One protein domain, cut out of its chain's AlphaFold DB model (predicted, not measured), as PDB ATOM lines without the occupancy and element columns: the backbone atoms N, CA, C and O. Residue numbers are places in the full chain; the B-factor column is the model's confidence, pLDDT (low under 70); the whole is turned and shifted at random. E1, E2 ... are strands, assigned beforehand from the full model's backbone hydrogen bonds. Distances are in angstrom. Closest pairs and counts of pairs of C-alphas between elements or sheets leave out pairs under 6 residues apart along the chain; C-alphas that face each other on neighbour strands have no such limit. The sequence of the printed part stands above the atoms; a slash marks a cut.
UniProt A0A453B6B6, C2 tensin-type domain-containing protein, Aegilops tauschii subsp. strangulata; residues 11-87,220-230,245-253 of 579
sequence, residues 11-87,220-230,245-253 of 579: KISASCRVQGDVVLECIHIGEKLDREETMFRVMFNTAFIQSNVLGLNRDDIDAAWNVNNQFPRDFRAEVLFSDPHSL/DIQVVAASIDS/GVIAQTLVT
ATOM      1  N   LYS A  11      17.450 -36.687 -22.571       87.12
ATOM      2  CA  LYS A  11      18.062 -37.542 -21.551       87.12
ATOM      3  C   LYS A  11      17.041 -37.921 -20.483       87.12
ATOM      4  O   LYS A  11      16.467 -37.041 -19.847       87.12
ATOM      5  N   ILE A  12      16.860 -39.223 -20.275       87.06
ATOM      6  CA  ILE A  12      15.922 -39.810 -19.314       87.06
ATOM      7  C   ILE A  12      16.714 -40.722 -18.373       87.06
ATOM      8  O   ILE A  12      17.475 -41.580 -18.818       87.06
ATOM      9  N   SER A  13      16.553 -40.537 -17.066       83.19
ATOM     10  CA  SER A  13      17.168 -41.369 -16.028       83.19
ATOM     11  C   SER A  13      16.117 -42.252 -15.360       83.19
ATOM     12  O   SER A  13      15.177 -41.711 -14.779       83.19
ATOM     13  N   ALA A  14      16.305 -43.572 -15.390       82.00
ATOM     14  CA  ALA A  14      15.503 -44.524 -14.632       82.00
ATOM     15  C   ALA A  14      16.394 -45.251 -13.611       82.00
ATOM     16  O   ALA A  14      17.386 -45.885 -13.959       82.00
ATOM     17  N   SER A  15      16.040 -45.170 -12.331       81.19
ATOM     18  CA  SER A  15      16.763 -45.861 -11.256       81.19
ATOM     19  C   SER A  15      16.130 -47.230 -10.994       81.19
ATOM     20  O   SER A  15      15.598 -47.477  -9.913       81.19
ATOM     21  N   CYS A  16      16.110 -48.090 -12.015       82.81
ATOM     22  CA  CYS A  16      15.517 -49.425 -11.960       82.81
ATOM     23  C   CYS A  16      16.566 -50.520 -12.188       82.81
ATOM     24  O   CYS A  16      17.426 -50.411 -13.057       82.81
ATOM     25  N   ARG A  17      16.459 -51.597 -11.407       87.00
ATOM     26  CA  ARG A  17      17.311 -52.785 -11.501       87.00
ATOM     27  C   ARG A  17      16.802 -53.716 -12.599       87.00
ATOM     28  O   ARG A  17      15.664 -54.172 -12.505       87.00
ATOM     29  N   VAL A  18      17.635 -54.042 -13.590       90.69
ATOM     30  CA  VAL A  18      17.290 -55.012 -14.649       90.69
ATOM     31  C   VAL A  18      18.240 -56.210 -14.719       90.69
ATOM     32  O   VAL A  18      19.437 -56.101 -14.446       90.69
ATOM     33  N   GLN A  19      17.683 -57.359 -15.111       92.94
ATOM     34  CA  GLN A  19      18.377 -58.625 -15.349       92.94
ATOM     35  C   GLN A  19      17.532 -59.498 -16.294       92.94
ATOM     36  O   GLN A  19      16.308 -59.502 -16.187       92.94
ATOM     37  N   GLY A  20      18.173 -60.255 -17.188       94.06
ATOM     38  CA  GLY A  20      17.488 -61.157 -18.124       94.06
ATOM     39  C   GLY A  20      16.980 -60.435 -19.373       94.06
ATOM     40  O   GLY A  20      17.628 -59.501 -19.849       94.06
ATOM     41  N   ASP A  21      15.852 -60.887 -19.926       95.75
ATOM     42  CA  ASP A  21      15.200 -60.257 -21.080       95.75
ATOM     43  C   ASP A  21      14.452 -58.981 -20.658       95.75
ATOM     44  O   ASP A  21      13.580 -59.007 -19.791       95.75
ATOM     45  N   VAL A  22      14.786 -57.860 -21.296       94.31
ATOM     46  CA  VAL A  22      14.263 -56.523 -21.001       94.31
ATOM     47  C   VAL A  22      13.544 -55.970 -22.226       94.31
ATOM     48  O   VAL A  22      14.067 -56.005 -23.344       94.31
ATOM     49  N   VAL A  23      12.355 -55.404 -22.005       94.56
ATOM     50  CA  VAL A  23      11.635 -54.601 -23.001       94.56
ATOM     51  C   VAL A  23      11.655 -53.142 -22.563       94.56
ATOM     52  O   VAL A  23      11.173 -52.810 -21.479       94.56
ATOM     53  N   LEU A  24      12.186 -52.275 -23.424       93.56
ATOM     54  CA  LEU A  24      12.142 -50.823 -23.267       93.56
ATOM     55  C   LEU A  24      11.173 -50.248 -24.306       93.56
ATOM     56  O   LEU A  24      11.365 -50.443 -25.510       93.56
ATOM     57  N   GLU A  25      10.149 -49.535 -23.842       92.31
ATOM     58  CA  GLU A  25       9.162 -48.853 -24.685       92.31
ATOM     59  C   GLU A  25       9.213 -47.337 -24.466       92.31
ATOM     60  O   GLU A  25       9.203 -46.855 -23.332       92.31
ATOM     61  N   CYS A  26       9.277 -46.585 -25.568       88.69
ATOM     62  CA  CYS A  26       9.302 -45.127 -25.584       88.69
ATOM     63  C   CYS A  26       7.984 -44.602 -26.161       88.69
ATOM     64  O   CYS A  26       7.709 -44.787 -27.352       88.69
ATOM     65  N   ILE A  27       7.186 -43.924 -25.336       87.94
ATOM     66  CA  ILE A  27       5.851 -43.431 -25.702       87.94
ATOM     67  C   ILE A  27       5.872 -41.902 -25.776       87.94
ATOM     68  O   ILE A  27       6.337 -41.233 -24.847       87.94
ATOM     69  N   HIS A  28       5.351 -41.349 -26.875       85.94
ATOM     70  CA  HIS A  28       5.017 -39.932 -26.959       85.94
ATOM     71  C   HIS A  28       3.616 -39.713 -26.390       85.94
ATOM     72  O   HIS A  28       2.650 -40.331 -26.839       85.94
ATOM     73  N   ILE A  29       3.519 -38.807 -25.419       86.38
ATOM     74  CA  ILE A  29       2.253 -38.368 -24.840       86.38
ATOM     75  C   ILE A  29       1.922 -36.996 -25.430       86.38
ATOM     76  O   ILE A  29       2.656 -36.029 -25.216       86.38
ATOM     77  N   GLY A  30       0.825 -36.910 -26.184       76.81
ATOM     78  CA  GLY A  30       0.361 -35.645 -26.762       76.81
ATOM     79  C   GLY A  30      -0.105 -34.638 -25.700       76.81
ATOM     80  O   GLY A  30      -0.468 -35.020 -24.589       76.81
ATOM     81  N   GLU A  31      -0.173 -33.349 -26.062       76.50
ATOM     82  CA  GLU A  31      -0.471 -32.194 -25.177       76.50
ATOM     83  C   GLU A  31      -1.641 -32.367 -24.186       76.50
ATOM     84  O   GLU A  31      -1.700 -31.680 -23.168       76.50
ATOM     85  N   LYS A  32      -2.613 -33.224 -24.510       71.94
ATOM     86  CA  LYS A  32      -3.867 -33.417 -23.763       71.94
ATOM     87  C   LYS A  32      -3.914 -34.718 -22.961       71.94
ATOM     88  O   LYS A  32      -4.944 -34.995 -22.356       71.94
ATOM     89  N   LEU A  33      -2.848 -35.523 -23.009       68.25
ATOM     90  CA  LEU A  33      -2.786 -36.897 -22.496       68.25
ATOM     91  C   LEU A  33      -3.906 -37.828 -23.031       68.25
ATOM     92  O   LEU A  33      -4.144 -38.894 -22.480       68.25
ATOM     93  N   ASP A  34      -4.580 -37.453 -24.129       71.50
ATOM     94  CA  ASP A  34      -5.638 -38.238 -24.793       71.50
ATOM     95  C   ASP A  34      -5.093 -39.204 -25.860       71.50
ATOM     96  O   ASP A  34      -5.852 -39.963 -26.469       71.50
ATOM     97  N   ARG A  35      -3.786 -39.116 -26.137       68.06
ATOM     98  CA  ARG A  35      -3.076 -39.776 -27.237       68.06
ATOM     99  C   ARG A  35      -1.702 -40.214 -26.769       68.06
ATOM    100  O   ARG A  35      -0.789 -39.398 -26.645       68.06
ATOM    101  N   GLU A  36      -1.590 -41.511 -26.554       81.19
ATOM    102  CA  GLU A  36      -0.331 -42.221 -26.396       81.19
ATOM    103  C   GLU A  36       0.038 -42.817 -27.758       81.19
ATOM    104  O   GLU A  36      -0.710 -43.620 -28.322       81.19
ATOM    105  N   GLU A  37       1.168 -42.393 -28.318       80.62
ATOM    106  CA  GLU A  37       1.711 -42.952 -29.556       80.62
ATOM    107  C   GLU A  37       3.087 -43.564 -29.252       80.62
ATOM    108  O   GLU A  37       4.061 -42.844 -29.017       80.62
ATOM    109  N   THR A  38       3.178 -44.903 -29.235       84.69
ATOM    110  CA  THR A  38       4.463 -45.618 -29.137       84.69
ATOM    111  C   THR A  38       5.382 -45.149 -30.258       84.69
ATOM    112  O   THR A  38       5.118 -45.394 -31.438       84.69
ATOM    113  N   MET A  39       6.487 -44.504 -29.887       86.94
ATOM    114  CA  MET A  39       7.508 -44.063 -30.829       86.94
ATOM    115  C   MET A  39       8.313 -45.272 -31.306       86.94
ATOM    116  O   MET A  39       8.421 -45.524 -32.507       86.94
ATOM    117  N   PHE A  40       8.865 -46.031 -30.356       90.56
ATOM    118  CA  PHE A  40       9.610 -47.256 -30.623       90.56
ATOM    119  C   PHE A  40       9.652 -48.183 -29.405       90.56
ATOM    120  O   PHE A  40       9.480 -47.755 -28.260       90.56
ATOM    121  N   ARG A  41       9.963 -49.448 -29.676       92.94
ATOM    122  CA  ARG A  41      10.375 -50.456 -28.701       92.94
ATOM    123  C   ARG A  41      11.744 -51.022 -29.052       92.94
ATOM    124  O   ARG A  41      12.178 -50.973 -30.201       92.94
ATOM    125  N   VAL A  42      12.399 -51.606 -28.059       94.06
ATOM    126  CA  VAL A  42      13.564 -52.475 -28.238       94.06
ATOM    127  C   VAL A  42      13.490 -53.628 -27.238       94.06
ATOM    128  O   VAL A  42      12.960 -53.469 -26.135       94.06
ATOM    129  N   MET A  43      13.999 -54.793 -27.634       95.38
ATOM    130  CA  MET A  43      14.141 -55.966 -26.773       95.38
ATOM    131  C   MET A  43      15.608 -56.392 -26.746       95.38
ATOM    132  O   MET A  43      16.226 -56.555 -27.799       95.38
ATOM    133  N   PHE A  44      16.168 -56.564 -25.552       94.38
ATOM    134  CA  PHE A  44      17.553 -56.990 -25.352       94.38
ATOM    135  C   PHE A  44      17.669 -57.858 -24.098       94.38
ATOM    136  O   PHE A  44      16.830 -57.770 -23.210       94.38
ATOM    137  N   ASN A  45      18.722 -58.671 -24.002       94.38
ATOM    138  CA  ASN A  45      19.006 -59.463 -22.805       94.38
ATOM    139  C   ASN A  45      20.305 -58.978 -22.150       94.38
ATOM    140  O   ASN A  45      21.320 -58.830 -22.840       94.38
ATOM    141  N   THR A  46      20.283 -58.736 -20.836       92.69
ATOM    142  CA  THR A  46      21.432 -58.166 -20.106       92.69
ATOM    143  C   THR A  46      22.683 -59.044 -20.180       92.69
ATOM    144  O   THR A  46      23.790 -58.516 -20.164       92.69
ATOM    145  N   ALA A  47      22.546 -60.366 -20.348       92.56
ATOM    146  CA  ALA A  47      23.680 -61.294 -20.433       92.56
ATOM    147  C   ALA A  47      24.572 -61.088 -21.678       92.56
ATOM    148  O   ALA A  47      25.704 -61.571 -21.713       92.56
ATOM    149  N   PHE A  48      24.098 -60.362 -22.700       92.50
ATOM    150  CA  PHE A  48      24.898 -60.019 -23.888       92.50
ATOM    151  C   PHE A  48      25.484 -58.597 -23.847       92.50
ATOM    152  O   PHE A  48      26.190 -58.199 -24.779       92.50
ATOM    153  N   ILE A  49      25.231 -57.829 -22.782       90.25
ATOM    154  CA  ILE A  49      25.701 -56.447 -22.632       90.25
ATOM    155  C   ILE A  49      27.129 -56.449 -22.064       90.25
ATOM    156  O   ILE A  49      27.363 -56.482 -20.863       90.25
ATOM    157  N   GLN A  50      28.117 -56.417 -22.962       82.19
ATOM    158  CA  GLN A  50      29.553 -56.466 -22.624       82.19
ATOM    159  C   GLN A  50      30.153 -55.103 -22.221       82.19
ATOM    160  O   GLN A  50      31.372 -54.952 -22.130       82.19
ATOM    161  N   SER A  51      29.335 -54.062 -22.089       85.88
ATOM    162  CA  SER A  51      29.776 -52.688 -21.838       85.88
ATOM    163  C   SER A  51      28.635 -51.877 -21.247       85.88
ATOM    164  O   SER A  51      27.487 -52.080 -21.621       85.88
ATOM    165  N   ASN A  52      28.955 -50.885 -20.415       89.50
ATOM    166  CA  ASN A  52      27.998 -49.983 -19.762       89.50
ATOM    167  C   ASN A  52      27.199 -49.060 -20.721       89.50
ATOM    168  O   ASN A  52      26.652 -48.047 -20.287       89.50
ATOM    169  N   VAL A  53      27.163 -49.369 -22.021       91.75
ATOM    170  CA  VAL A  53      26.474 -48.632 -23.088       91.75
ATOM    171  C   VAL A  53      25.942 -49.628 -24.125       91.75
ATOM    172  O   VAL A  53      26.727 -50.301 -24.795       91.75
ATOM    173  N   LEU A  54      24.623 -49.674 -24.313       93.38
ATOM    174  CA  LEU A  54      23.969 -50.300 -25.465       93.38
ATOM    175  C   LEU A  54      23.581 -49.200 -26.461       93.38
ATOM    176  O   LEU A  54      22.620 -48.463 -26.245       93.38
ATOM    177  N   GLY A  55      24.353 -49.073 -27.541       93.19
ATOM    178  CA  GLY A  55      24.059 -48.147 -28.634       93.19
ATOM    179  C   GLY A  55      23.045 -48.736 -29.613       93.19
ATOM    180  O   GLY A  55      23.278 -49.808 -30.168       93.19
ATOM    181  N   LEU A  56      21.955 -48.010 -29.848       92.81
ATOM    182  CA  LEU A  56      20.842 -48.367 -30.723       92.81
ATOM    183  C   LEU A  56      20.756 -47.378 -31.892       92.81
ATOM    184  O   LEU A  56      20.798 -46.156 -31.715       92.81
ATOM    185  N   ASN A  57      20.616 -47.908 -33.101       92.19
ATOM    186  CA  ASN A  57      20.392 -47.152 -34.327       92.19
ATOM    187  C   ASN A  57      18.946 -47.372 -34.796       92.19
ATOM    188  O   ASN A  57      18.211 -48.207 -34.273       92.19
ATOM    189  N   ARG A  58      18.542 -46.662 -35.854       89.25
ATOM    190  CA  ARG A  58      17.217 -46.814 -36.479       89.25
ATOM    191  C   ARG A  58      16.881 -48.255 -36.917       89.25
ATOM    192  O   ARG A  58      15.707 -48.598 -36.965       89.25
ATOM    193  N   ASP A  59      17.882 -49.064 -37.259       89.56
ATOM    194  CA  ASP A  59      17.690 -50.452 -37.707       89.56
ATOM    195  C   ASP A  59      17.610 -51.461 -36.535       89.56
ATOM    196  O   ASP A  59      17.288 -52.624 -36.766       89.56
ATOM    197  N   ASP A  60      17.869 -51.018 -35.295       91.12
ATOM    198  CA  ASP A  60      17.860 -51.838 -34.069       91.12
ATOM    199  C   ASP A  60      16.575 -51.653 -33.227       91.12
ATOM    200  O   ASP A  60      16.468 -52.205 -32.133       91.12
ATOM    201  N   ILE A  61      15.613 -50.850 -33.707       90.69
ATOM    202  CA  ILE A  61      14.372 -50.501 -32.996       90.69
ATOM    203  C   ILE A  61      13.109 -50.945 -33.749       90.69
ATOM    204  O   ILE A  61      12.978 -50.762 -34.961       90.69
ATOM    205  N   ASP A  62      12.130 -51.456 -33.004       89.81
ATOM    206  CA  ASP A  62      10.797 -51.780 -33.507       89.81
ATOM    207  C   ASP A  62       9.908 -50.527 -33.478       89.81
ATOM    208  O   ASP A  62       9.488 -50.063 -32.417       89.81
ATOM    209  N   ALA A  63       9.596 -49.977 -34.654       84.50
ATOM    210  CA  ALA A  63       8.673 -48.853 -34.822       84.50
ATOM    211  C   ALA A  63       7.354 -49.306 -35.472       84.50
ATOM    212  O   ALA A  63       7.336 -50.190 -36.335       84.50
ATOM    213  N   ALA A  64       6.232 -48.684 -35.095       74.88
ATOM    214  CA  ALA A  64       4.917 -49.103 -35.577       74.88
ATOM    215  C   ALA A  64       4.756 -48.911 -37.105       74.88
ATOM    216  O   ALA A  64       5.154 -47.907 -37.699       74.88
ATOM    217  N   TRP A  65       4.145 -49.894 -37.776       65.31
ATOM    218  CA  TRP A  65       4.135 -49.983 -39.248       65.31
ATOM    219  C   TRP A  65       3.422 -48.806 -39.952       65.31
ATOM    220  O   TRP A  65       3.693 -48.498 -41.117       65.31
ATOM    221  N   ASN A  66       2.515 -48.133 -39.244       60.88
ATOM    222  CA  ASN A  66       1.791 -46.939 -39.685       60.88
ATOM    223  C   ASN A  66       2.634 -45.647 -39.659       60.88
ATOM    224  O   ASN A  66       2.292 -44.719 -40.387       60.88
ATOM    225  N   VAL A  67       3.735 -45.586 -38.896       59.44
ATOM    226  CA  VAL A  67       4.585 -44.382 -38.732       59.44
ATOM    227  C   VAL A  67       5.917 -44.469 -39.497       59.44
ATOM    228  O   VAL A  67       6.944 -43.903 -39.117       59.44
ATOM    229  N   ASN A  68       5.893 -45.183 -40.627       50.88
ATOM    230  CA  ASN A  68       7.036 -45.428 -41.509       50.88
ATOM    231  C   ASN A  68       7.846 -44.143 -41.821       50.88
ATOM    232  O   ASN A  68       7.388 -43.269 -42.558       50.88
ATOM    233  N   ASN A  69       9.096 -44.099 -41.342       62.75
ATOM    234  CA  ASN A  69      10.064 -42.991 -41.452       62.75
ATOM    235  C   ASN A  69       9.892 -41.774 -40.514       62.75
ATOM    236  O   ASN A  69      10.441 -40.726 -40.846       62.75
ATOM    237  N   GLN A  70       9.242 -41.881 -39.346       69.38
ATOM    238  CA  GLN A  70       9.365 -40.819 -38.325       69.38
ATOM    239  C   GLN A  70      10.828 -40.582 -37.889       69.38
ATOM    240  O   GLN A  70      11.257 -39.437 -37.774       69.38
ATOM    241  N   PHE A  71      11.619 -41.645 -37.701       79.44
ATOM    242  CA  PHE A  71      13.013 -41.520 -37.263       79.44
ATOM    243  C   PHE A  71      13.973 -41.088 -38.390       79.44
ATOM    244  O   PHE A  71      13.943 -41.687 -39.479       79.44
ATOM    245  N   PRO A  72      14.884 -40.126 -38.124       83.56
ATOM    246  CA  PRO A  72      16.023 -39.815 -38.991       83.56
ATOM    247  C   PRO A  72      16.855 -41.056 -39.356       83.56
ATOM    248  O   PRO A  72      16.839 -42.067 -38.654       83.56
ATOM    249  N   ARG A  73      17.608 -41.000 -40.464       83.06
ATOM    250  CA  ARG A  73      18.503 -42.112 -40.878       83.06
ATOM    251  C   ARG A  73      19.677 -42.301 -39.915       83.06
ATOM    252  O   ARG A  73      20.263 -43.372 -39.843       83.06
ATOM    253  N   ASP A  74      19.999 -41.215 -39.240       86.62
ATOM    254  CA  ASP A  74      21.098 -40.946 -38.329       86.62
ATOM    255  C   ASP A  74      20.598 -40.828 -36.872       86.62
ATOM    256  O   ASP A  74      21.322 -40.363 -35.995       86.62
ATOM    257  N   PHE A  75      19.370 -41.298 -36.602       89.19
ATOM    258  CA  PHE A  75      18.841 -41.486 -35.251       89.19
ATOM    259  C   PHE A  75      19.761 -42.389 -34.422       89.19
ATOM    260  O   PHE A  75      20.119 -43.492 -34.855       89.19
ATOM    261  N   ARG A  76      20.088 -41.924 -33.212       91.38
ATOM    262  CA  ARG A  76      20.818 -42.680 -32.196       91.38
ATOM    263  C   ARG A  76      20.093 -42.603 -30.864       91.38
ATOM    264  O   ARG A  76      19.713 -41.513 -30.432       91.38
ATOM    265  N   ALA A  77      19.981 -43.743 -30.201       91.25
ATOM    266  CA  ALA A  77      19.705 -43.824 -28.777       91.25
ATOM    267  C   ALA A  77      20.815 -44.636 -28.099       91.25
ATOM    268  O   ALA A  77      21.335 -45.585 -28.675       91.25
ATOM    269  N   GLU A  78      21.186 -44.272 -26.881       93.25
ATOM    270  CA  GLU A  78      22.140 -45.005 -26.055       93.25
ATOM    271  C   GLU A  78      21.473 -45.328 -24.722       93.25
ATOM    272  O   GLU A  78      20.930 -44.435 -24.068       93.25
ATOM    273  N   VAL A  79      21.505 -46.599 -24.324       92.19
ATOM    274  CA  VAL A  79      21.114 -47.034 -22.980       92.19
ATOM    275  C   VAL A  79      22.388 -47.203 -22.162       92.19
ATOM    276  O   VAL A  79      23.217 -48.059 -22.463       92.19
ATOM    277  N   LEU A  80      22.570 -46.340 -21.169       91.88
ATOM    278  CA  LEU A  80      23.721 -46.304 -20.274       91.88
ATOM    279  C   LEU A  80      23.406 -47.099 -19.003       91.88
ATOM    280  O   LEU A  80      22.338 -46.915 -18.418       91.88
ATOM    281  N   PHE A  81      24.346 -47.938 -18.571       89.44
ATOM    282  CA  PHE A  81      24.172 -48.886 -17.470       89.44
ATOM    283  C   PHE A  81      25.126 -48.574 -16.306       89.44
ATOM    284  O   PHE A  81      26.345 -48.523 -16.491       89.44
ATOM    285  N   SER A  82      24.592 -48.375 -15.097       85.25
ATOM    286  CA  SER A  82      25.405 -48.212 -13.879       85.25
ATOM    287  C   SER A  82      25.912 -49.550 -13.336       85.25
ATOM    288  O   SER A  82      25.339 -50.605 -13.604       85.25
ATOM    289  N   ASP A  83      26.951 -49.481 -12.505       78.50
ATOM    290  CA  ASP A  83      27.430 -50.593 -11.680       78.50
ATOM    291  C   ASP A  83      26.389 -50.974 -10.592       78.50
ATOM    292  O   ASP A  83      25.906 -50.071  -9.896       78.50
ATOM    293  N   PRO A  84      26.073 -52.273 -10.387       64.44
ATOM    294  CA  PRO A  84      25.108 -52.756  -9.385       64.44
ATOM    295  C   PRO A  84      25.353 -52.234  -7.964       64.44
ATOM    296  O   PRO A  84      24.408 -52.042  -7.190       64.44
ATOM    297  N   HIS A  85      26.621 -52.018  -7.615       58.16
ATOM    298  CA  HIS A  85      27.074 -51.585  -6.296       58.16
ATOM    299  C   HIS A  85      27.161 -50.053  -6.173       58.16
ATOM    300  O   HIS A  85      27.392 -49.537  -5.078       58.16
ATOM    301  N   SER A  86      26.930 -49.306  -7.261       56.53
ATOM    302  CA  SER A  86      26.791 -47.843  -7.221       56.53
ATOM    303  C   SER A  86      25.445 -47.388  -6.643       56.53
ATOM    304  O   SER A  86      25.313 -46.227  -6.240       56.53
ATOM    305  N   LEU A  87      24.453 -48.282  -6.574       51.62
ATOM    306  CA  LEU A  87      23.175 -48.041  -5.910       51.62
ATOM    307  C   LEU A  87      23.353 -47.994  -4.387       51.62
ATOM    308  O   LEU A  87      23.167 -48.989  -3.687       51.62
ATOM    309  N   ASP A 220      21.603 -50.659 -13.876       40.84
ATOM    310  CA  ASP A 220      20.613 -49.559 -14.019       40.84
ATOM    311  C   ASP A 220      20.357 -49.169 -15.496       40.84
ATOM    312  O   ASP A 220      21.094 -49.610 -16.373       40.84
ATOM    313  N   ILE A 221      19.390 -48.279 -15.787       41.88
ATOM    314  CA  ILE A 221      19.066 -47.802 -17.151       41.88
ATOM    315  C   ILE A 221      18.986 -46.263 -17.265       41.88
ATOM    316  O   ILE A 221      18.167 -45.590 -16.639       41.88
ATOM    317  N   GLN A 222      19.765 -45.673 -18.172       38.78
ATOM    318  CA  GLN A 222      19.680 -44.249 -18.525       38.78
ATOM    319  C   GLN A 222      19.689 -44.056 -20.044       38.78
ATOM    320  O   GLN A 222      20.679 -44.351 -20.703       38.78
ATOM    321  N   VAL A 223      18.598 -43.528 -20.601       38.72
ATOM    322  CA  VAL A 223      18.410 -43.382 -22.053       38.72
ATOM    323  C   VAL A 223      18.828 -41.983 -22.509       38.72
ATOM    324  O   VAL A 223      18.377 -40.977 -21.955       38.72
ATOM    325  N   VAL A 224      19.667 -41.910 -23.542       37.84
ATOM    326  CA  VAL A 224      20.083 -40.665 -24.207       37.84
ATOM    327  C   VAL A 224      19.783 -40.773 -25.699       37.84
ATOM    328  O   VAL A 224      20.304 -41.667 -26.356       37.84
ATOM    329  N   ALA A 225      18.967 -39.876 -26.250       32.44
ATOM    330  CA  ALA A 225      18.641 -39.831 -27.678       32.44
ATOM    331  C   ALA A 225      19.215 -38.571 -28.345       32.44
ATOM    332  O   ALA A 225      19.088 -37.475 -27.795       32.44
ATOM    333  N   ALA A 226      19.816 -38.719 -29.529       33.28
ATOM    334  CA  ALA A 226      20.467 -37.645 -30.289       33.28
ATOM    335  C   ALA A 226      20.206 -37.760 -31.806       33.28
ATOM    336  O   ALA A 226      19.870 -38.834 -32.320       33.28
ATOM    337  N   SER A 227      20.357 -36.648 -32.534       32.47
ATOM    338  CA  SER A 227      20.086 -36.556 -33.975       32.47
ATOM    339  C   SER A 227      21.138 -35.705 -34.700       32.47
ATOM    340  O   SER A 227      21.144 -34.479 -34.633       32.47
ATOM    341  N   ILE A 228      22.017 -36.382 -35.444       33.75
ATOM    342  CA  ILE A 228      23.190 -35.785 -36.103       33.75
ATOM    343  C   ILE A 228      22.974 -35.798 -37.620       33.75
ATOM    344  O   ILE A 228      23.036 -36.863 -38.227       33.75
ATOM    345  N   ASP A 229      22.749 -34.650 -38.266       33.44
ATOM    346  CA  ASP A 229      22.494 -34.632 -39.715       33.44
ATOM    347  C   ASP A 229      23.745 -35.013 -40.534       33.44
ATOM    348  O   ASP A 229      24.811 -34.404 -40.432       33.44
ATOM    349  N   SER A 230      23.618 -36.048 -41.365       43.56
ATOM    350  CA  SER A 230      24.760 -36.675 -42.045       43.56
ATOM    351  C   SER A 230      25.338 -35.917 -43.260       43.56
ATOM    352  O   SER A 230      26.289 -36.407 -43.873       43.56
ATOM    353  N   GLY A 245       6.866 -34.619 -22.353       32.28
ATOM    354  CA  GLY A 245       6.016 -35.806 -22.553       32.28
ATOM    355  C   GLY A 245       6.668 -36.965 -23.320       32.28
ATOM    356  O   GLY A 245       6.070 -37.499 -24.254       32.28
ATOM    357  N   VAL A 246       7.876 -37.372 -22.909       35.47
ATOM    358  CA  VAL A 246       8.433 -38.697 -23.235       35.47
ATOM    359  C   VAL A 246       8.510 -39.503 -21.944       35.47
ATOM    360  O   VAL A 246       9.181 -39.078 -21.003       35.47
ATOM    361  N   ILE A 247       7.839 -40.654 -21.903       39.12
ATOM    362  CA  ILE A 247       7.958 -41.624 -20.806       39.12
ATOM    363  C   ILE A 247       8.583 -42.904 -21.362       39.12
ATOM    364  O   ILE A 247       8.196 -43.390 -22.428       39.12
ATOM    365  N   ALA A 248       9.562 -43.430 -20.626       34.59
ATOM    366  CA  ALA A 248      10.156 -44.736 -20.864       34.59
ATOM    367  C   ALA A 248       9.558 -45.735 -19.867       34.59
ATOM    368  O   ALA A 248       9.741 -45.577 -18.659       34.59
ATOM    369  N   GLN A 249       8.851 -46.750 -20.361       33.19
ATOM    370  CA  GLN A 249       8.357 -47.853 -19.534       33.19
ATOM    371  C   GLN A 249       9.290 -49.060 -19.691       33.19
ATOM    372  O   GLN A 249       9.759 -49.358 -20.792       33.19
ATOM    373  N   THR A 250       9.591 -49.729 -18.576       30.50
ATOM    374  CA  THR A 250      10.445 -50.926 -18.524       30.50
ATOM    375  C   THR A 250       9.652 -52.047 -17.870       30.50
ATOM    376  O   THR A 250       9.375 -51.980 -16.674       30.50
ATOM    377  N   LEU A 251       9.277 -53.063 -18.647       25.78
ATOM    378  CA  LEU A 251       8.581 -54.241 -18.129       25.78
ATOM    379  C   LEU A 251       9.611 -55.333 -17.815       25.78
ATOM    380  O   LEU A 251      10.357 -55.747 -18.702       25.78
ATOM    381  N   VAL A 252       9.637 -55.797 -16.564       27.28
ATOM    382  CA  VAL A 252      10.535 -56.864 -16.093       27.28
ATOM    383  C   VAL A 252       9.705 -58.095 -15.740       27.28
ATOM    384  O   VAL A 252       8.987 -58.105 -14.745       27.28
ATOM    385  N   THR A 253       9.805 -59.150 -16.548       26.73
ATOM    386  CA  THR A 253       9.160 -60.442 -16.271       26.73
ATOM    387  C   THR A 253      10.131 -61.370 -15.549       26.73
ATOM    388  O   THR A 253      10.929 -62.056 -16.186       26.73
TER     389      THR A 253
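This is residues 11 to 87, 220 to 230 and 245 to 253 of the 579 residues of the protein "C2 tensin-type domain-containing protein" of Aegilops tauschii subsp. strangulata (UniProt A0A453B6B6). Two strongly twisted sheets stand face to face as a sandwich, the four strands E1, E6, E5 and E4 in one and the three strands E3, E2 and E7 in the other, with the strands crossed at 42 degrees. The long link at residues 58 to 74 makes a wide loop between E4 and E5. The printed part has 97 residues with seven named strands, E1 to E7 in order along the chain, and no named helix; the class is all strand, and both sheets are antiparallel, in the orders E1 - E6 - E5 - E4 and E3 - E2 - E7. The whole is compact and rounded, with a radius of gyration of the C-alphas of 14.0 A and spans of 39 by 34 by 22 A.

Begin with E1, residues 11 to 18, an edge strand that bends by 68 degrees at residue 15. Its antiparallel neighbour is E6, residues 220 to 227, where N 12 and O 223 are 2.9 A apart, within hydrogen-bond range. A tight link takes you from E1 into the other sheet, to E2, residues 21 to 29. E2 forms a hairpin with E3, residues 36 to 45; look at N 22 and O 44, 2.8 A apart. On the other side of E2 is E7, residues 246 to 252, with N 249 and O 25 at 3.0 A. The closest C-alphas of E1 and E7, those of Val 18 and Val 252, are 7.2 A apart. A short link from E3 returns you to the first sheet at E4, residues 53 to 57, its other edge strand. E4 and E5, residues 75 to 80, form a hairpin, with N 54 and O 79 at 2.8 A. E5 is also the antiparallel neighbour of E6, with N 78 and O 224 at 2.8 A. The parts of the sheets that face each other are 9.5 A centre to centre, and E2 and E5 are apart.

Find C-alpha 11 at (18.062, -37.542, -21.551), where E1 begins; it measures 18.8 A. E2 runs 25.7 A, and E3, which bends by 59 degrees at residue 39, runs 26.2 A from C-alpha 36 at (-0.331, -42.221, -26.396). E4 and E5 measure 12.9 A and 16.5 A, E6 23.8 A. E7, 19.6 A, ends at C-alpha 252, (10.535, -56.864, -16.093).

The C-alphas farthest apart, those of Asn 66 and His 85, are 42.1 A apart. Residues 88 to 219 and 231 to 244 are not printed; the C-alpha gaps across these cuts are 8.6 A and 27.1 A. Of the links printed whole, E4 to E5 is long. The mean pLDDT of the printed part is 73.6, but that of E6 is 37 and that of E7 is 32.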